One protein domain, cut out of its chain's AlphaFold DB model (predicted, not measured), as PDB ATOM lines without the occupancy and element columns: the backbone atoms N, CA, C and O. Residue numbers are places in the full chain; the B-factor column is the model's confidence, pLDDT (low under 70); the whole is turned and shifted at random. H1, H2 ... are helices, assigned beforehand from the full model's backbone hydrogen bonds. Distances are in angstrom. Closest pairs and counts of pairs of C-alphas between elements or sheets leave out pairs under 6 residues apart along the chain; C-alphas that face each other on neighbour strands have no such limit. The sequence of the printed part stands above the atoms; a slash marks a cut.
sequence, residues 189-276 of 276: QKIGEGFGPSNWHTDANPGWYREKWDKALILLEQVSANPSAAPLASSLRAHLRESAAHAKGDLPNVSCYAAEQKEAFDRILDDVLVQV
ATOM      1  N   GLN A 189     138.411 132.665 145.952       91.75
ATOM      2  CA  GLN A 189     137.665 131.457 145.581       91.75
ATOM      3  C   GLN A 189     137.834 131.158 144.090       91.75
ATOM      4  O   GLN A 189     137.892 132.069 143.267       91.75
ATOM      5  N   LYS A 190     137.922 129.870 143.753       93.19
ATOM      6  CA  LYS A 190     138.138 129.415 142.380       93.19
ATOM      7  C   LYS A 190     137.031 129.938 141.458       93.19
ATOM      8  O   LYS A 190     135.854 129.875 141.794       93.19
ATOM      9  N   ILE A 191     137.429 130.450 140.297       93.44
ATOM     10  CA  ILE A 191     136.510 131.042 139.321       93.44
ATOM     11  C   ILE A 191     135.495 129.994 138.859       93.44
ATOM     12  O   ILE A 191     135.865 128.867 138.528       93.44
ATOM     13  N   GLY A 192     134.221 130.383 138.846       86.38
ATOM     14  CA  GLY A 192     133.093 129.529 138.478       86.38
ATOM     15  C   GLY A 192     132.647 128.563 139.581       86.38
ATOM     16  O   GLY A 192     131.637 127.887 139.416       86.38
ATOM     17  N   GLU A 193     133.331 128.513 140.730       85.31
ATOM     18  CA  GLU A 193     133.000 127.615 141.840       85.31
ATOM     19  C   GLU A 193     132.651 128.386 143.122       85.31
ATOM     20  O   GLU A 193     133.296 129.366 143.492       85.31
ATOM     21  N   GLY A 194     131.637 127.907 143.847       82.50
ATOM     22  CA  GLY A 194     131.230 128.486 145.130       82.50
ATOM     23  C   GLY A 194     130.584 129.875 145.023       82.50
ATOM     24  O   GLY A 194     130.119 130.294 143.965       82.50
ATOM     25  N   PHE A 195     130.532 130.586 146.151       83.06
ATOM     26  CA  PHE A 195     129.943 131.925 146.272       83.06
ATOM     27  C   PHE A 195     131.033 133.010 146.297       83.06
ATOM     28  O   PHE A 195     131.169 133.763 147.266       83.06
ATOM     29  N   GLY A 196     131.821 133.071 145.224       90.50
ATOM     30  CA  GLY A 196     132.941 133.999 145.061       90.50
ATOM     31  C   GLY A 196     132.646 135.164 144.109       90.50
ATOM     32  O   GLY A 196     131.565 135.215 143.517       90.50
ATOM     33  N   PRO A 197     133.615 136.082 143.913       93.88
ATOM     34  CA  PRO A 197     133.465 137.253 143.042       93.88
ATOM     35  C   PRO A 197     132.984 136.933 141.624       93.88
ATOM     36  O   PRO A 197     132.219 137.702 141.051       93.88
ATOM     37  N   SER A 198     133.372 135.774 141.080       94.88
ATOM     38  CA  SER A 198     132.969 135.341 139.739       94.88
ATOM     39  C   SER A 198     131.484 134.992 139.613       94.88
ATOM     40  O   SER A 198     130.990 134.932 138.496       94.88
ATOM     41  N   ASN A 199     130.800 134.730 140.732       93.31
ATOM     42  CA  ASN A 199     129.428 134.213 140.771       93.31
ATOM     43  C   ASN A 199     128.473 135.147 141.530       93.31
ATOM     44  O   ASN A 199     127.298 134.840 141.698       93.31
ATOM     45  N   TRP A 200     128.935 136.293 142.039       92.75
ATOM     46  CA  TRP A 200     128.069 137.188 142.812       92.75
ATOM     47  C   TRP A 200     126.903 137.759 142.008       92.75
ATOM     48  O   TRP A 200     125.908 138.154 142.614       92.75
ATOM     49  N   HIS A 201     127.018 137.803 140.678       89.81
ATOM     50  CA  HIS A 201     125.947 138.259 139.803       89.81
ATOM     51  C   HIS A 201     124.770 137.288 139.788       89.81
ATOM     52  O   HIS A 201     123.700 137.731 139.428       89.81
ATOM     53  N   THR A 202     124.910 136.019 140.190       86.94
ATOM     54  CA  THR A 202     123.815 135.031 140.102       86.94
ATOM     55  C   THR A 202     122.822 135.082 141.267       86.94
ATOM     56  O   THR A 202     121.768 134.457 141.194       86.94
ATOM     57  N   ASP A 203     123.163 135.767 142.363       75.50
ATOM     58  CA  ASP A 203     122.404 135.745 143.626       75.50
ATOM     59  C   ASP A 203     122.394 137.121 144.320       75.50
ATOM     60  O   ASP A 203     122.435 137.258 145.544       75.50
ATOM     61  N   ALA A 204     122.421 138.192 143.529       75.31
ATOM     62  CA  ALA A 204     122.361 139.553 144.042       75.31
ATOM     63  C   ALA A 204     121.431 140.411 143.188       75.31
ATOM     64  O   ALA A 204     121.226 140.153 142.008       75.31
ATOM     65  N   ASN A 205     120.876 141.464 143.781       89.62
ATOM     66  CA  ASN A 205     120.394 142.601 143.002       89.62
ATOM     67  C   ASN A 205     121.589 143.522 142.659       89.62
ATOM     68  O   ASN A 205     122.623 143.440 143.333       89.62
ATOM     69  N   PRO A 206     121.471 144.428 141.670       92.25
ATOM     70  CA  PRO A 206     122.583 145.293 141.268       92.25
ATOM     71  C   PRO A 206     123.189 146.134 142.404       92.25
ATOM     72  O   PRO A 206     124.402 146.310 142.450       92.25
ATOM     73  N   GLY A 207     122.375 146.609 143.354       92.19
ATOM     74  CA  GLY A 207     122.864 147.377 144.506       92.19
ATOM     75  C   GLY A 207     123.753 146.537 145.425       92.19
ATOM     76  O   GLY A 207     124.888 146.906 145.708       92.19
ATOM     77  N   TRP A 208     123.281 145.353 145.818       91.25
ATOM     78  CA  TRP A 208     124.060 144.411 146.631       91.25
ATOM     79  C   TRP A 208     125.313 143.916 145.909       91.25
ATOM     80  O   TRP A 208     126.352 143.701 146.530       91.25
ATOM     81  N   TYR A 209     125.229 143.742 144.594       94.06
ATOM     82  CA  TYR A 209     126.369 143.369 143.772       94.06
ATOM     83  C   TYR A 209     127.445 144.456 143.757       94.06
ATOM     84  O   TYR A 209     128.619 144.149 143.973       94.06
ATOM     85  N   ARG A 210     127.045 145.726 143.597       96.00
ATOM     86  CA  ARG A 210     127.954 146.871 143.715       96.00
ATOM     87  C   ARG A 210     128.618 146.912 145.088       96.00
ATOM     88  O   ARG A 210     129.838 146.987 145.158       96.00
ATOM     89  N   GLU A 211     127.846 146.768 146.165       95.12
ATOM     90  CA  GLU A 211     128.393 146.757 147.526       95.12
ATOM     91  C   GLU A 211     129.433 145.648 147.746       95.12
ATOM     92  O   GLU A 211     130.419 145.856 148.456       95.12
ATOM     93  N   LYS A 212     129.230 144.454 147.167       94.31
ATOM     94  CA  LYS A 212     130.210 143.360 147.254       94.31
ATOM     95  C   LYS A 212     131.511 143.713 146.527       94.31
ATOM     96  O   LYS A 212     132.586 143.487 147.084       94.31
ATOM     97  N   TRP A 213     131.424 144.304 145.336       96.69
ATOM     98  CA  TRP A 213     132.597 144.760 144.588       96.69
ATOM     99  C   TRP A 213     133.327 145.912 145.275       96.69
ATOM    100  O   TRP A 213     134.545 145.848 145.405       96.69
ATOM    101  N   ASP A 214     132.613 146.900 145.810       96.56
ATOM    102  CA  ASP A 214     133.226 147.994 146.572       96.56
ATOM    103  C   ASP A 214     133.994 147.465 147.788       96.56
ATOM    104  O   ASP A 214     135.138 147.849 148.021       96.56
ATOM    105  N   LYS A 215     133.420 146.505 148.527       95.81
ATOM    106  CA  LYS A 215     134.120 145.832 149.635       95.81
ATOM    107  C   LYS A 215     135.375 145.093 149.163       95.81
ATOM    108  O   LYS A 215     136.382 145.107 149.869       95.81
ATOM    109  N   ALA A 216     135.331 144.452 147.993       96.75
ATOM    110  CA  ALA A 216     136.488 143.768 147.417       96.75
ATOM    111  C   ALA A 216     137.602 144.749 147.020       96.75
ATOM    112  O   ALA A 216     138.771 144.485 147.304       96.75
ATOM    113  N   LEU A 217     137.244 145.887 146.419       97.56
ATOM    114  CA  LEU A 217     138.181 146.934 146.011       97.56
ATOM    115  C   LEU A 217     138.820 147.623 147.223       97.56
ATOM    116  O   LEU A 217     140.041 147.737 147.276       97.56
ATOM    117  N   ILE A 218     138.032 147.964 148.248       97.31
ATOM    118  CA  ILE A 218     138.548 148.495 149.522       97.31
ATOM    119  C   ILE A 218     139.548 147.517 150.147       97.31
ATOM    120  O   ILE A 218     140.606 147.919 150.632       97.31
ATOM    121  N   LEU A 219     139.245 146.216 150.131       95.50
ATOM    122  CA  LEU A 219     140.160 145.209 150.657       95.50
ATOM    123  C   LEU A 219     141.437 145.123 149.807       95.50
ATOM    124  O   LEU A 219     142.528 145.048 150.370       95.50
ATOM    125  N   LEU A 220     141.339 145.195 148.477       97.50
ATOM    126  CA  LEU A 220     142.507 145.258 147.595       97.50
ATOM    127  C   LEU A 220     143.390 146.476 147.905       97.50
ATOM    128  O   LEU A 220     144.612 146.332 147.953       97.50
ATOM    129  N   GLU A 221     142.808 147.648 148.149       96.81
ATOM    130  CA  GLU A 221     143.542 148.849 148.560       96.81
ATOM    131  C   GLU A 221     144.238 148.654 149.910       96.81
ATOM    132  O   GLU A 221     145.432 148.930 150.036       96.81
ATOM    133  N   GLN A 222     143.530 148.106 150.903       93.88
ATOM    134  CA  GLN A 222     144.086 147.804 152.227       93.88
ATOM    135  C   GLN A 222     145.269 146.834 152.148       93.88
ATOM    136  O   GLN A 222     146.274 147.033 152.829       93.88
ATOM    137  N   VAL A 223     145.175 145.808 151.297       95.12
ATOM    138  CA  VAL A 223     146.273 144.864 151.048       95.12
ATOM    139  C   VAL A 223     147.425 145.556 150.317       95.12
ATOM    140  O   VAL A 223     148.580 145.382 150.692       95.12
ATOM    141  N   SER A 224     147.124 146.384 149.314       96.31
ATOM    142  CA  SER A 224     148.128 147.115 148.524       96.31
ATOM    143  C   SER A 224     148.888 148.167 149.341       96.31
ATOM    144  O   SER A 224     150.014 148.514 148.992       96.31
ATOM    145  N   ALA A 225     148.299 148.664 150.431       96.06
ATOM    146  CA  ALA A 225     148.933 149.623 151.332       96.06
ATOM    147  C   ALA A 225     150.084 149.021 152.159       96.06
ATOM    148  O   ALA A 225     150.900 149.775 152.688       96.06
ATOM    149  N   ASN A 226     150.173 147.689 152.280       92.19
ATOM    150  CA  ASN A 226     151.301 147.008 152.915       92.19
ATOM    151  C   ASN A 226     152.331 146.581 151.845       92.19
ATOM    152  O   ASN A 226     152.061 145.636 151.099       92.19
ATOM    153  N   PRO A 227     153.535 147.191 151.782       94.69
ATOM    154  CA  PRO A 227     154.556 146.830 150.795       94.69
ATOM    155  C   PRO A 227     154.971 145.357 150.860       94.69
ATOM    156  O   PRO A 227     155.229 144.740 149.826       94.69
ATOM    157  N   SER A 228     154.976 144.764 152.057       94.25
ATOM    158  CA  SER A 228     155.294 143.347 152.246       94.25
ATOM    159  C   SER A 228     154.242 142.417 151.638       94.25
ATOM    160  O   SER A 228     154.545 141.276 151.300       94.25
ATOM    161  N   ALA A 229     153.010 142.900 151.454       94.56
ATOM    162  CA  ALA A 229     151.910 142.159 150.850       94.56
ATOM    163  C   ALA A 229     151.846 142.308 149.319       94.56
ATOM    164  O   ALA A 229     150.894 141.821 148.712       94.56
ATOM    165  N   ALA A 230     152.825 142.946 148.661       96.12
ATOM    166  CA  ALA A 230     152.788 143.196 147.216       96.12
ATOM    167  C   ALA A 230     152.527 141.942 146.344       96.12
ATOM    168  O   ALA A 230     151.726 142.037 145.403       96.12
ATOM    169  N   PRO A 231     153.099 140.751 146.639       95.12
ATOM    170  CA  PRO A 231     152.761 139.530 145.902       95.12
ATOM    171  C   PRO A 231     151.292 139.111 146.071       95.12
ATOM    172  O   PRO A 231     150.641 138.692 145.109       95.12
ATOM    173  N   LEU A 232     150.746 139.261 147.284       95.44
ATOM    174  CA  LEU A 232     149.344 138.972 147.586       95.44
ATOM    175  C   LEU A 232     148.413 139.984 146.907       95.44
ATOM    176  O   LEU A 232     147.425 139.574 146.308       95.44
ATOM    177  N   ALA A 233     148.746 141.277 146.947       97.19
ATOM    178  CA  ALA A 233     148.004 142.339 146.268       97.19
ATOM    179  C   ALA A 233     147.928 142.087 144.756       97.19
ATOM    180  O   ALA A 233     146.857 142.180 144.161       97.19
ATOM    181  N   SER A 234     149.055 141.707 144.149       97.25
ATOM    182  CA  SER A 234     149.135 141.401 142.715       97.25
ATOM    183  C   SER A 234     148.276 140.189 142.351       97.25
ATOM    184  O   SER A 234     147.512 140.242 141.391       97.25
ATOM    185  N   SER A 235     148.351 139.125 143.159       96.50
ATOM    186  CA  SER A 235     147.543 137.912 142.969       96.50
ATOM    187  C   SER A 235     146.047 138.195 143.130       96.50
ATOM    188  O   SER A 235     145.243 137.762 142.313       96.50
ATOM    189  N   LEU A 236     145.670 138.966 144.155       97.31
ATOM    190  CA  LEU A 236     144.287 139.370 144.397       97.31
ATOM    191  C   LEU A 236     143.743 140.222 143.252       97.31
ATOM    192  O   LEU A 236     142.646 139.959 142.773       97.31
ATOM    193  N   ARG A 237     144.508 141.213 142.787       98.12
ATOM    194  CA  ARG A 237     144.116 142.065 141.663       98.12
ATOM    195  C   ARG A 237     143.865 141.247 140.397       98.12
ATOM    196  O   ARG A 237     142.810 141.391 139.785       98.12
ATOM    197  N   ALA A 238     144.802 140.365 140.042       97.75
ATOM    198  CA  ALA A 238     144.657 139.483 138.887       97.75
ATOM    199  C   ALA A 238     143.401 138.608 139.006       97.75
ATOM    200  O   ALA A 238     142.582 138.572 138.092       97.75
ATOM    201  N   HIS A 239     143.188 137.996 140.172       97.56
ATOM    202  CA  HIS A 239     142.030 137.138 140.417       97.56
ATOM    203  C   HIS A 239     140.695 137.891 140.356       97.56
ATOM    204  O   HIS A 239     139.724 137.384 139.794       97.56
ATOM    205  N   LEU A 240     140.625 139.109 140.903       97.69
ATOM    206  CA  LEU A 240     139.433 139.958 140.816       97.69
ATOM    207  C   LEU A 240     139.142 140.367 139.368       97.69
ATOM    208  O   LEU A 240     137.982 140.339 138.958       97.69
ATOM    209  N   ARG A 241     140.178 140.676 138.577       98.00
ATOM    210  CA  ARG A 241     140.045 140.975 137.145       98.00
ATOM    211  C   ARG A 241     139.492 139.783 136.370       98.00
ATOM    212  O   ARG A 241     138.539 139.935 135.609       98.00
ATOM    213  N   GLU A 242     140.065 138.603 136.578       97.62
ATOM    214  CA  GLU A 242     139.605 137.368 135.937       97.62
ATOM    215  C   GLU A 242     138.176 137.007 136.364       97.62
ATOM    216  O   GLU A 242     137.352 136.637 135.528       97.62
ATOM    217  N   SER A 243     137.843 137.191 137.643       97.25
ATOM    218  CA  SER A 243     136.490 136.973 138.165       97.25
ATOM    219  C   SER A 243     135.468 137.930 137.551       97.25
ATOM    220  O   SER A 243     134.385 137.492 137.170       97.25
ATOM    221  N   ALA A 244     135.807 139.216 137.417       97.06
ATOM    222  CA  ALA A 244     134.949 140.208 136.775       97.06
ATOM    223  C   ALA A 244     134.737 139.888 135.286       97.06
ATOM    224  O   ALA A 244     133.609 139.936 134.798       97.06
ATOM    225  N   ALA A 245     135.796 139.494 134.571       96.75
ATOM    226  CA  ALA A 245     135.700 139.077 133.173       96.75
ATOM    227  C   ALA A 245     134.830 137.820 133.001       96.75
ATOM    228  O   ALA A 245     134.011 137.759 132.082       96.75
ATOM    229  N   HIS A 246     134.965 136.842 133.901       96.50
ATOM    230  CA  HIS A 246     134.115 135.654 133.920       96.50
ATOM    231  C   HIS A 246     132.644 136.014 134.154       96.50
ATOM    232  O   HIS A 246     131.797 135.640 133.347       96.50
ATOM    233  N   ALA A 247     132.350 136.791 135.201       95.25
ATOM    234  CA  ALA A 247     130.993 137.241 135.506       95.25
ATOM    235  C   ALA A 247     130.378 138.014 134.329       95.25
ATOM    236  O   ALA A 247     129.219 137.796 133.986       95.25
ATOM    237  N   LYS A 248     131.170 138.855 133.646       95.00
ATOM    238  CA  LYS A 248     130.738 139.583 132.444       95.00
ATOM    239  C   LYS A 248     130.371 138.638 131.297       95.00
ATOM    240  O   LYS A 248     129.355 138.837 130.638       95.00
ATOM    241  N   GLY A 249     131.179 137.601 131.070       94.62
ATOM    242  CA  GLY A 249     130.905 136.578 130.059       94.62
ATOM    243  C   GLY A 249     129.702 135.690 130.388       94.62
ATOM    244  O   GLY A 249     129.023 135.227 129.473       94.62
ATOM    245  N   ASP A 250     129.420 135.470 131.673       94.19
ATOM    246  CA  ASP A 250     128.314 134.624 132.127       94.19
ATOM    247  C   ASP A 250     126.973 135.368 132.250       94.19
ATOM    248  O   ASP A 250     125.910 134.789 132.037       94.19
ATOM    249  N   LEU A 251     127.000 136.675 132.513       93.19
ATOM    250  CA  LEU A 251     125.815 137.517 132.696       93.19
ATOM    251  C   LEU A 251     124.713 137.353 131.617       93.19
ATOM    252  O   LEU A 251     123.529 137.323 131.983       93.19
ATOM    253  N   PRO A 252     125.021 137.196 130.308       92.31
ATOM    254  CA  PRO A 252     124.005 136.926 129.290       92.31
ATOM    255  C   PRO A 252     123.205 135.640 129.543       92.31
ATOM    256  O   PRO A 252     122.004 135.619 129.251       92.31
ATOM    257  N   ASN A 253     123.829 134.617 130.133       91.38
ATOM    258  CA  ASN A 253     123.250 133.292 130.375       91.38
ATOM    259  C   ASN A 253     122.291 133.259 131.571       91.38
ATOM    260  O   ASN A 253     121.522 132.309 131.720       91.38
ATOM    261  N   VAL A 254     122.286 134.297 132.411       88.94
ATOM    262  CA  VAL A 254     121.399 134.362 133.575       88.94
ATOM    263  C   VAL A 254     119.971 134.677 133.122       88.94
ATOM    264  O   VAL A 254     119.648 135.800 132.730       88.94
ATOM    265  N   SER A 255     119.097 133.669 133.134       88.12
ATOM    266  CA  SER A 255     117.747 133.761 132.558       88.12
ATOM    267  C   SER A 255     116.739 134.523 133.422       88.12
ATOM    268  O   SER A 255     115.698 134.931 132.916       88.12
ATOM    269  N   CYS A 256     117.015 134.702 134.716       86.62
ATOM    270  CA  CYS A 256     116.088 135.327 135.662       86.62
ATOM    271  C   CYS A 256     116.121 136.864 135.661       86.62
ATOM    272  O   CYS A 256     115.260 137.476 136.292       86.62
ATOM    273  N   TYR A 257     117.073 137.490 134.960       90.62
ATOM    274  CA  TYR A 257     117.209 138.947 134.916       90.62
ATOM    275  C   TYR A 257     116.632 139.570 133.652       90.62
ATOM    276  O   TYR A 257     116.888 139.108 132.537       90.62
ATOM    277  N   ALA A 258     115.918 140.679 133.844       91.25
ATOM    278  CA  ALA A 258     115.497 141.561 132.765       91.25
ATOM    279  C   ALA A 258     116.704 142.275 132.125       91.25
ATOM    280  O   ALA A 258     117.792 142.343 132.709       91.25
ATOM    281  N   ALA A 259     116.518 142.824 130.923       91.12
ATOM    282  CA  ALA A 259     117.586 143.485 130.173       91.12
ATOM    283  C   ALA A 259     118.199 144.661 130.953       91.12
ATOM    284  O   ALA A 259     119.419 144.793 131.011       91.12
ATOM    285  N   GLU A 260     117.367 145.447 131.636       91.56
ATOM    286  CA  GLU A 260     117.785 146.608 132.424       91.56
ATOM    287  C   GLU A 260     118.654 146.199 133.624       91.56
ATOM    288  O   GLU A 260     119.596 146.901 133.995       91.56
ATOM    289  N   GLN A 261     118.360 145.043 134.228       91.50
ATOM    290  CA  GLN A 261     119.167 144.500 135.320       91.50
ATOM    291  C   GLN A 261     120.529 144.041 134.806       91.50
ATOM    292  O   GLN A 261     121.544 144.380 135.411       91.50
ATOM    293  N   LYS A 262     120.564 143.326 133.672       93.25
ATOM    294  CA  LYS A 262     121.819 142.917 133.026       93.25
ATOM    295  C   LYS A 262     122.680 144.132 132.682       93.25
ATOM    296  O   LYS A 262     123.850 144.155 133.030       93.25
ATOM    297  N   GLU A 263     122.101 145.186 132.117       94.38
ATOM    298  CA  GLU A 263     122.830 146.428 131.831       94.38
ATOM    299  C   GLU A 263     123.379 147.109 133.102       94.38
ATOM    300  O   GLU A 263     124.450 147.717 133.080       94.38
ATOM    301  N   ALA A 264     122.672 147.022 134.232       94.75
ATOM    302  CA  ALA A 264     123.178 147.534 135.505       94.75
ATOM    303  C   ALA A 264     124.385 146.726 136.018       94.75
ATOM    304  O   ALA A 264     125.370 147.321 136.452       94.75
ATOM    305  N   PHE A 265     124.338 145.391 135.942       95.50
ATOM    306  CA  PHE A 265     125.478 144.533 136.290       95.50
ATOM    307  C   PHE A 265     126.683 144.769 135.375       95.50
ATOM    308  O   PHE A 265     127.808 144.837 135.866       95.50
ATOM    309  N   ASP A 266     126.442 144.931 134.073       95.62
ATOM    310  CA  ASP A 266     127.482 145.159 133.068       95.62
ATOM    311  C   ASP A 266     128.250 146.461 133.338       95.62
ATOM    312  O   ASP A 266     129.477 146.457 133.405       95.62
ATOM    313  N   ARG A 267     127.526 147.549 133.640       96.50
ATOM    314  CA  ARG A 267     128.126 148.832 134.043       96.50
ATOM    315  C   ARG A 267     128.975 148.718 135.307       96.50
ATOM    316  O   ARG A 267     130.069 149.269 135.359       96.50
ATOM    317  N   ILE A 268     128.499 147.983 136.316       96.69
ATOM    318  CA  ILE A 268     129.276 147.746 137.543       96.69
ATOM    319  C   ILE A 268     130.571 146.991 137.215       96.69
ATOM    320  O   ILE A 268     131.626 147.326 137.750       96.69
ATOM    321  N   LEU A 269     130.508 145.985 136.343       96.50
ATOM    322  CA  LEU A 269     131.674 145.202 135.935       96.50
ATOM    323  C   LEU A 269     132.685 146.023 135.130       96.50
ATOM    324  O   LEU A 269     133.885 145.862 135.347       96.50
ATOM    325  N   ASP A 270     132.225 146.918 134.258       97.00
ATOM    326  CA  ASP A 270     133.099 147.847 133.535       97.00
ATOM    327  C   ASP A 270     133.842 148.788 134.480       97.00
ATOM    328  O   ASP A 270     135.067 148.902 134.396       97.00
ATOM    329  N   ASP A 271     133.134 149.384 135.439       96.56
ATOM    330  CA  ASP A 271     133.748 150.227 136.467       96.56
ATOM    331  C   ASP A 271     134.802 149.458 137.279       96.56
ATOM    332  O   ASP A 271     135.866 149.992 137.599       96.56
ATOM    333  N   VAL A 272     134.516 148.203 137.636       95.62
ATOM    334  CA  VAL A 272     135.441 147.342 138.386       95.62
ATOM    335  C   VAL A 272     136.683 147.023 137.557       95.62
ATOM    336  O   VAL A 272     137.791 147.170 138.061       95.62
ATOM    337  N   LEU A 273     136.524 146.630 136.290       95.75
ATOM    338  CA  LEU A 273     137.626 146.241 135.398       95.75
ATOM    339  C   LEU A 273     138.619 147.375 135.106       95.75
ATOM    340  O   LEU A 273     139.764 147.097 134.746       95.75
ATOM    341  N   VAL A 274     138.198 148.634 135.255       95.56
ATOM    342  CA  VAL A 274     139.080 149.810 135.182       95.56
ATOM    343  C   VAL A 274     139.936 149.957 136.446       95.56
ATOM    344  O   VAL A 274     141.047 150.480 136.380       95.56
ATOM    345  N   GLN A 275     139.432 149.503 137.595       93.81
ATOM    346  CA  GLN A 275     140.081 149.656 138.899       93.81
ATOM    347  C   GLN A 275     141.023 148.495 139.257       93.81
ATOM    348  O   GLN A 275     141.912 148.671 140.095       93.81
ATOM    349  N   VAL A 276     140.857 147.324 138.627       92.12
ATOM    350  CA  VAL A 276     141.713 146.132 138.819       92.12
ATOM    351  C   VAL A 276     142.630 145.834 137.636       92.12
ATOM    352  O   VAL A 276     142.421 146.309 136.500       92.12
TER     353      VAL A 276
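What this domain is: This is residues 189 to 276 of the 276 residues of an uncharacterized protein of Candidatus Yanofskybacteria bacterium GW2011_GWC1_48_11 (UniProt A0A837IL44). Three helices, H2, H3 and H4, form an up-and-down bundle, each running against the one before, drawn out into a rod. Short H1 packs on H2 and H3. The 88 printed residues include four named helices, H1 to H4, and no named strand: all helix. The whole is compact, radius of gyration of the C-alphas 13.2 A, spanning 44 by 22 by 18 A.

How they stand to each other: H1, residues 197 to 202, touches H3, residues 227 to 253, closest C-alphas Ser 198 and Ser 243, 4.2 A, at a shallow tilt of 27 degrees. H2, residues 206 to 224, touches H3 with 220 to 224 alone. H4, residues 259 to 275, touches H3, closest C-alphas Leu 269 and Ala 244, 6.0 A. O i to N i+4 pairs are within hydrogen-bond range throughout H2, 19 of 23 in H3, 12 of 13 in H4, 0 of 2 in H1, where i+3 gives 1 of 3.

Where its parts are: H1 begins at C-alpha 197 (133.465, 137.253, 143.042); H4 ends at C-alpha 275 (140.081, 149.656, 138.899). H3, 39.8 A long, has a kink of 29 degrees near residue 234.

The domain as a whole: The printed part has no cut; the three links are tight. No printed residue is under 70.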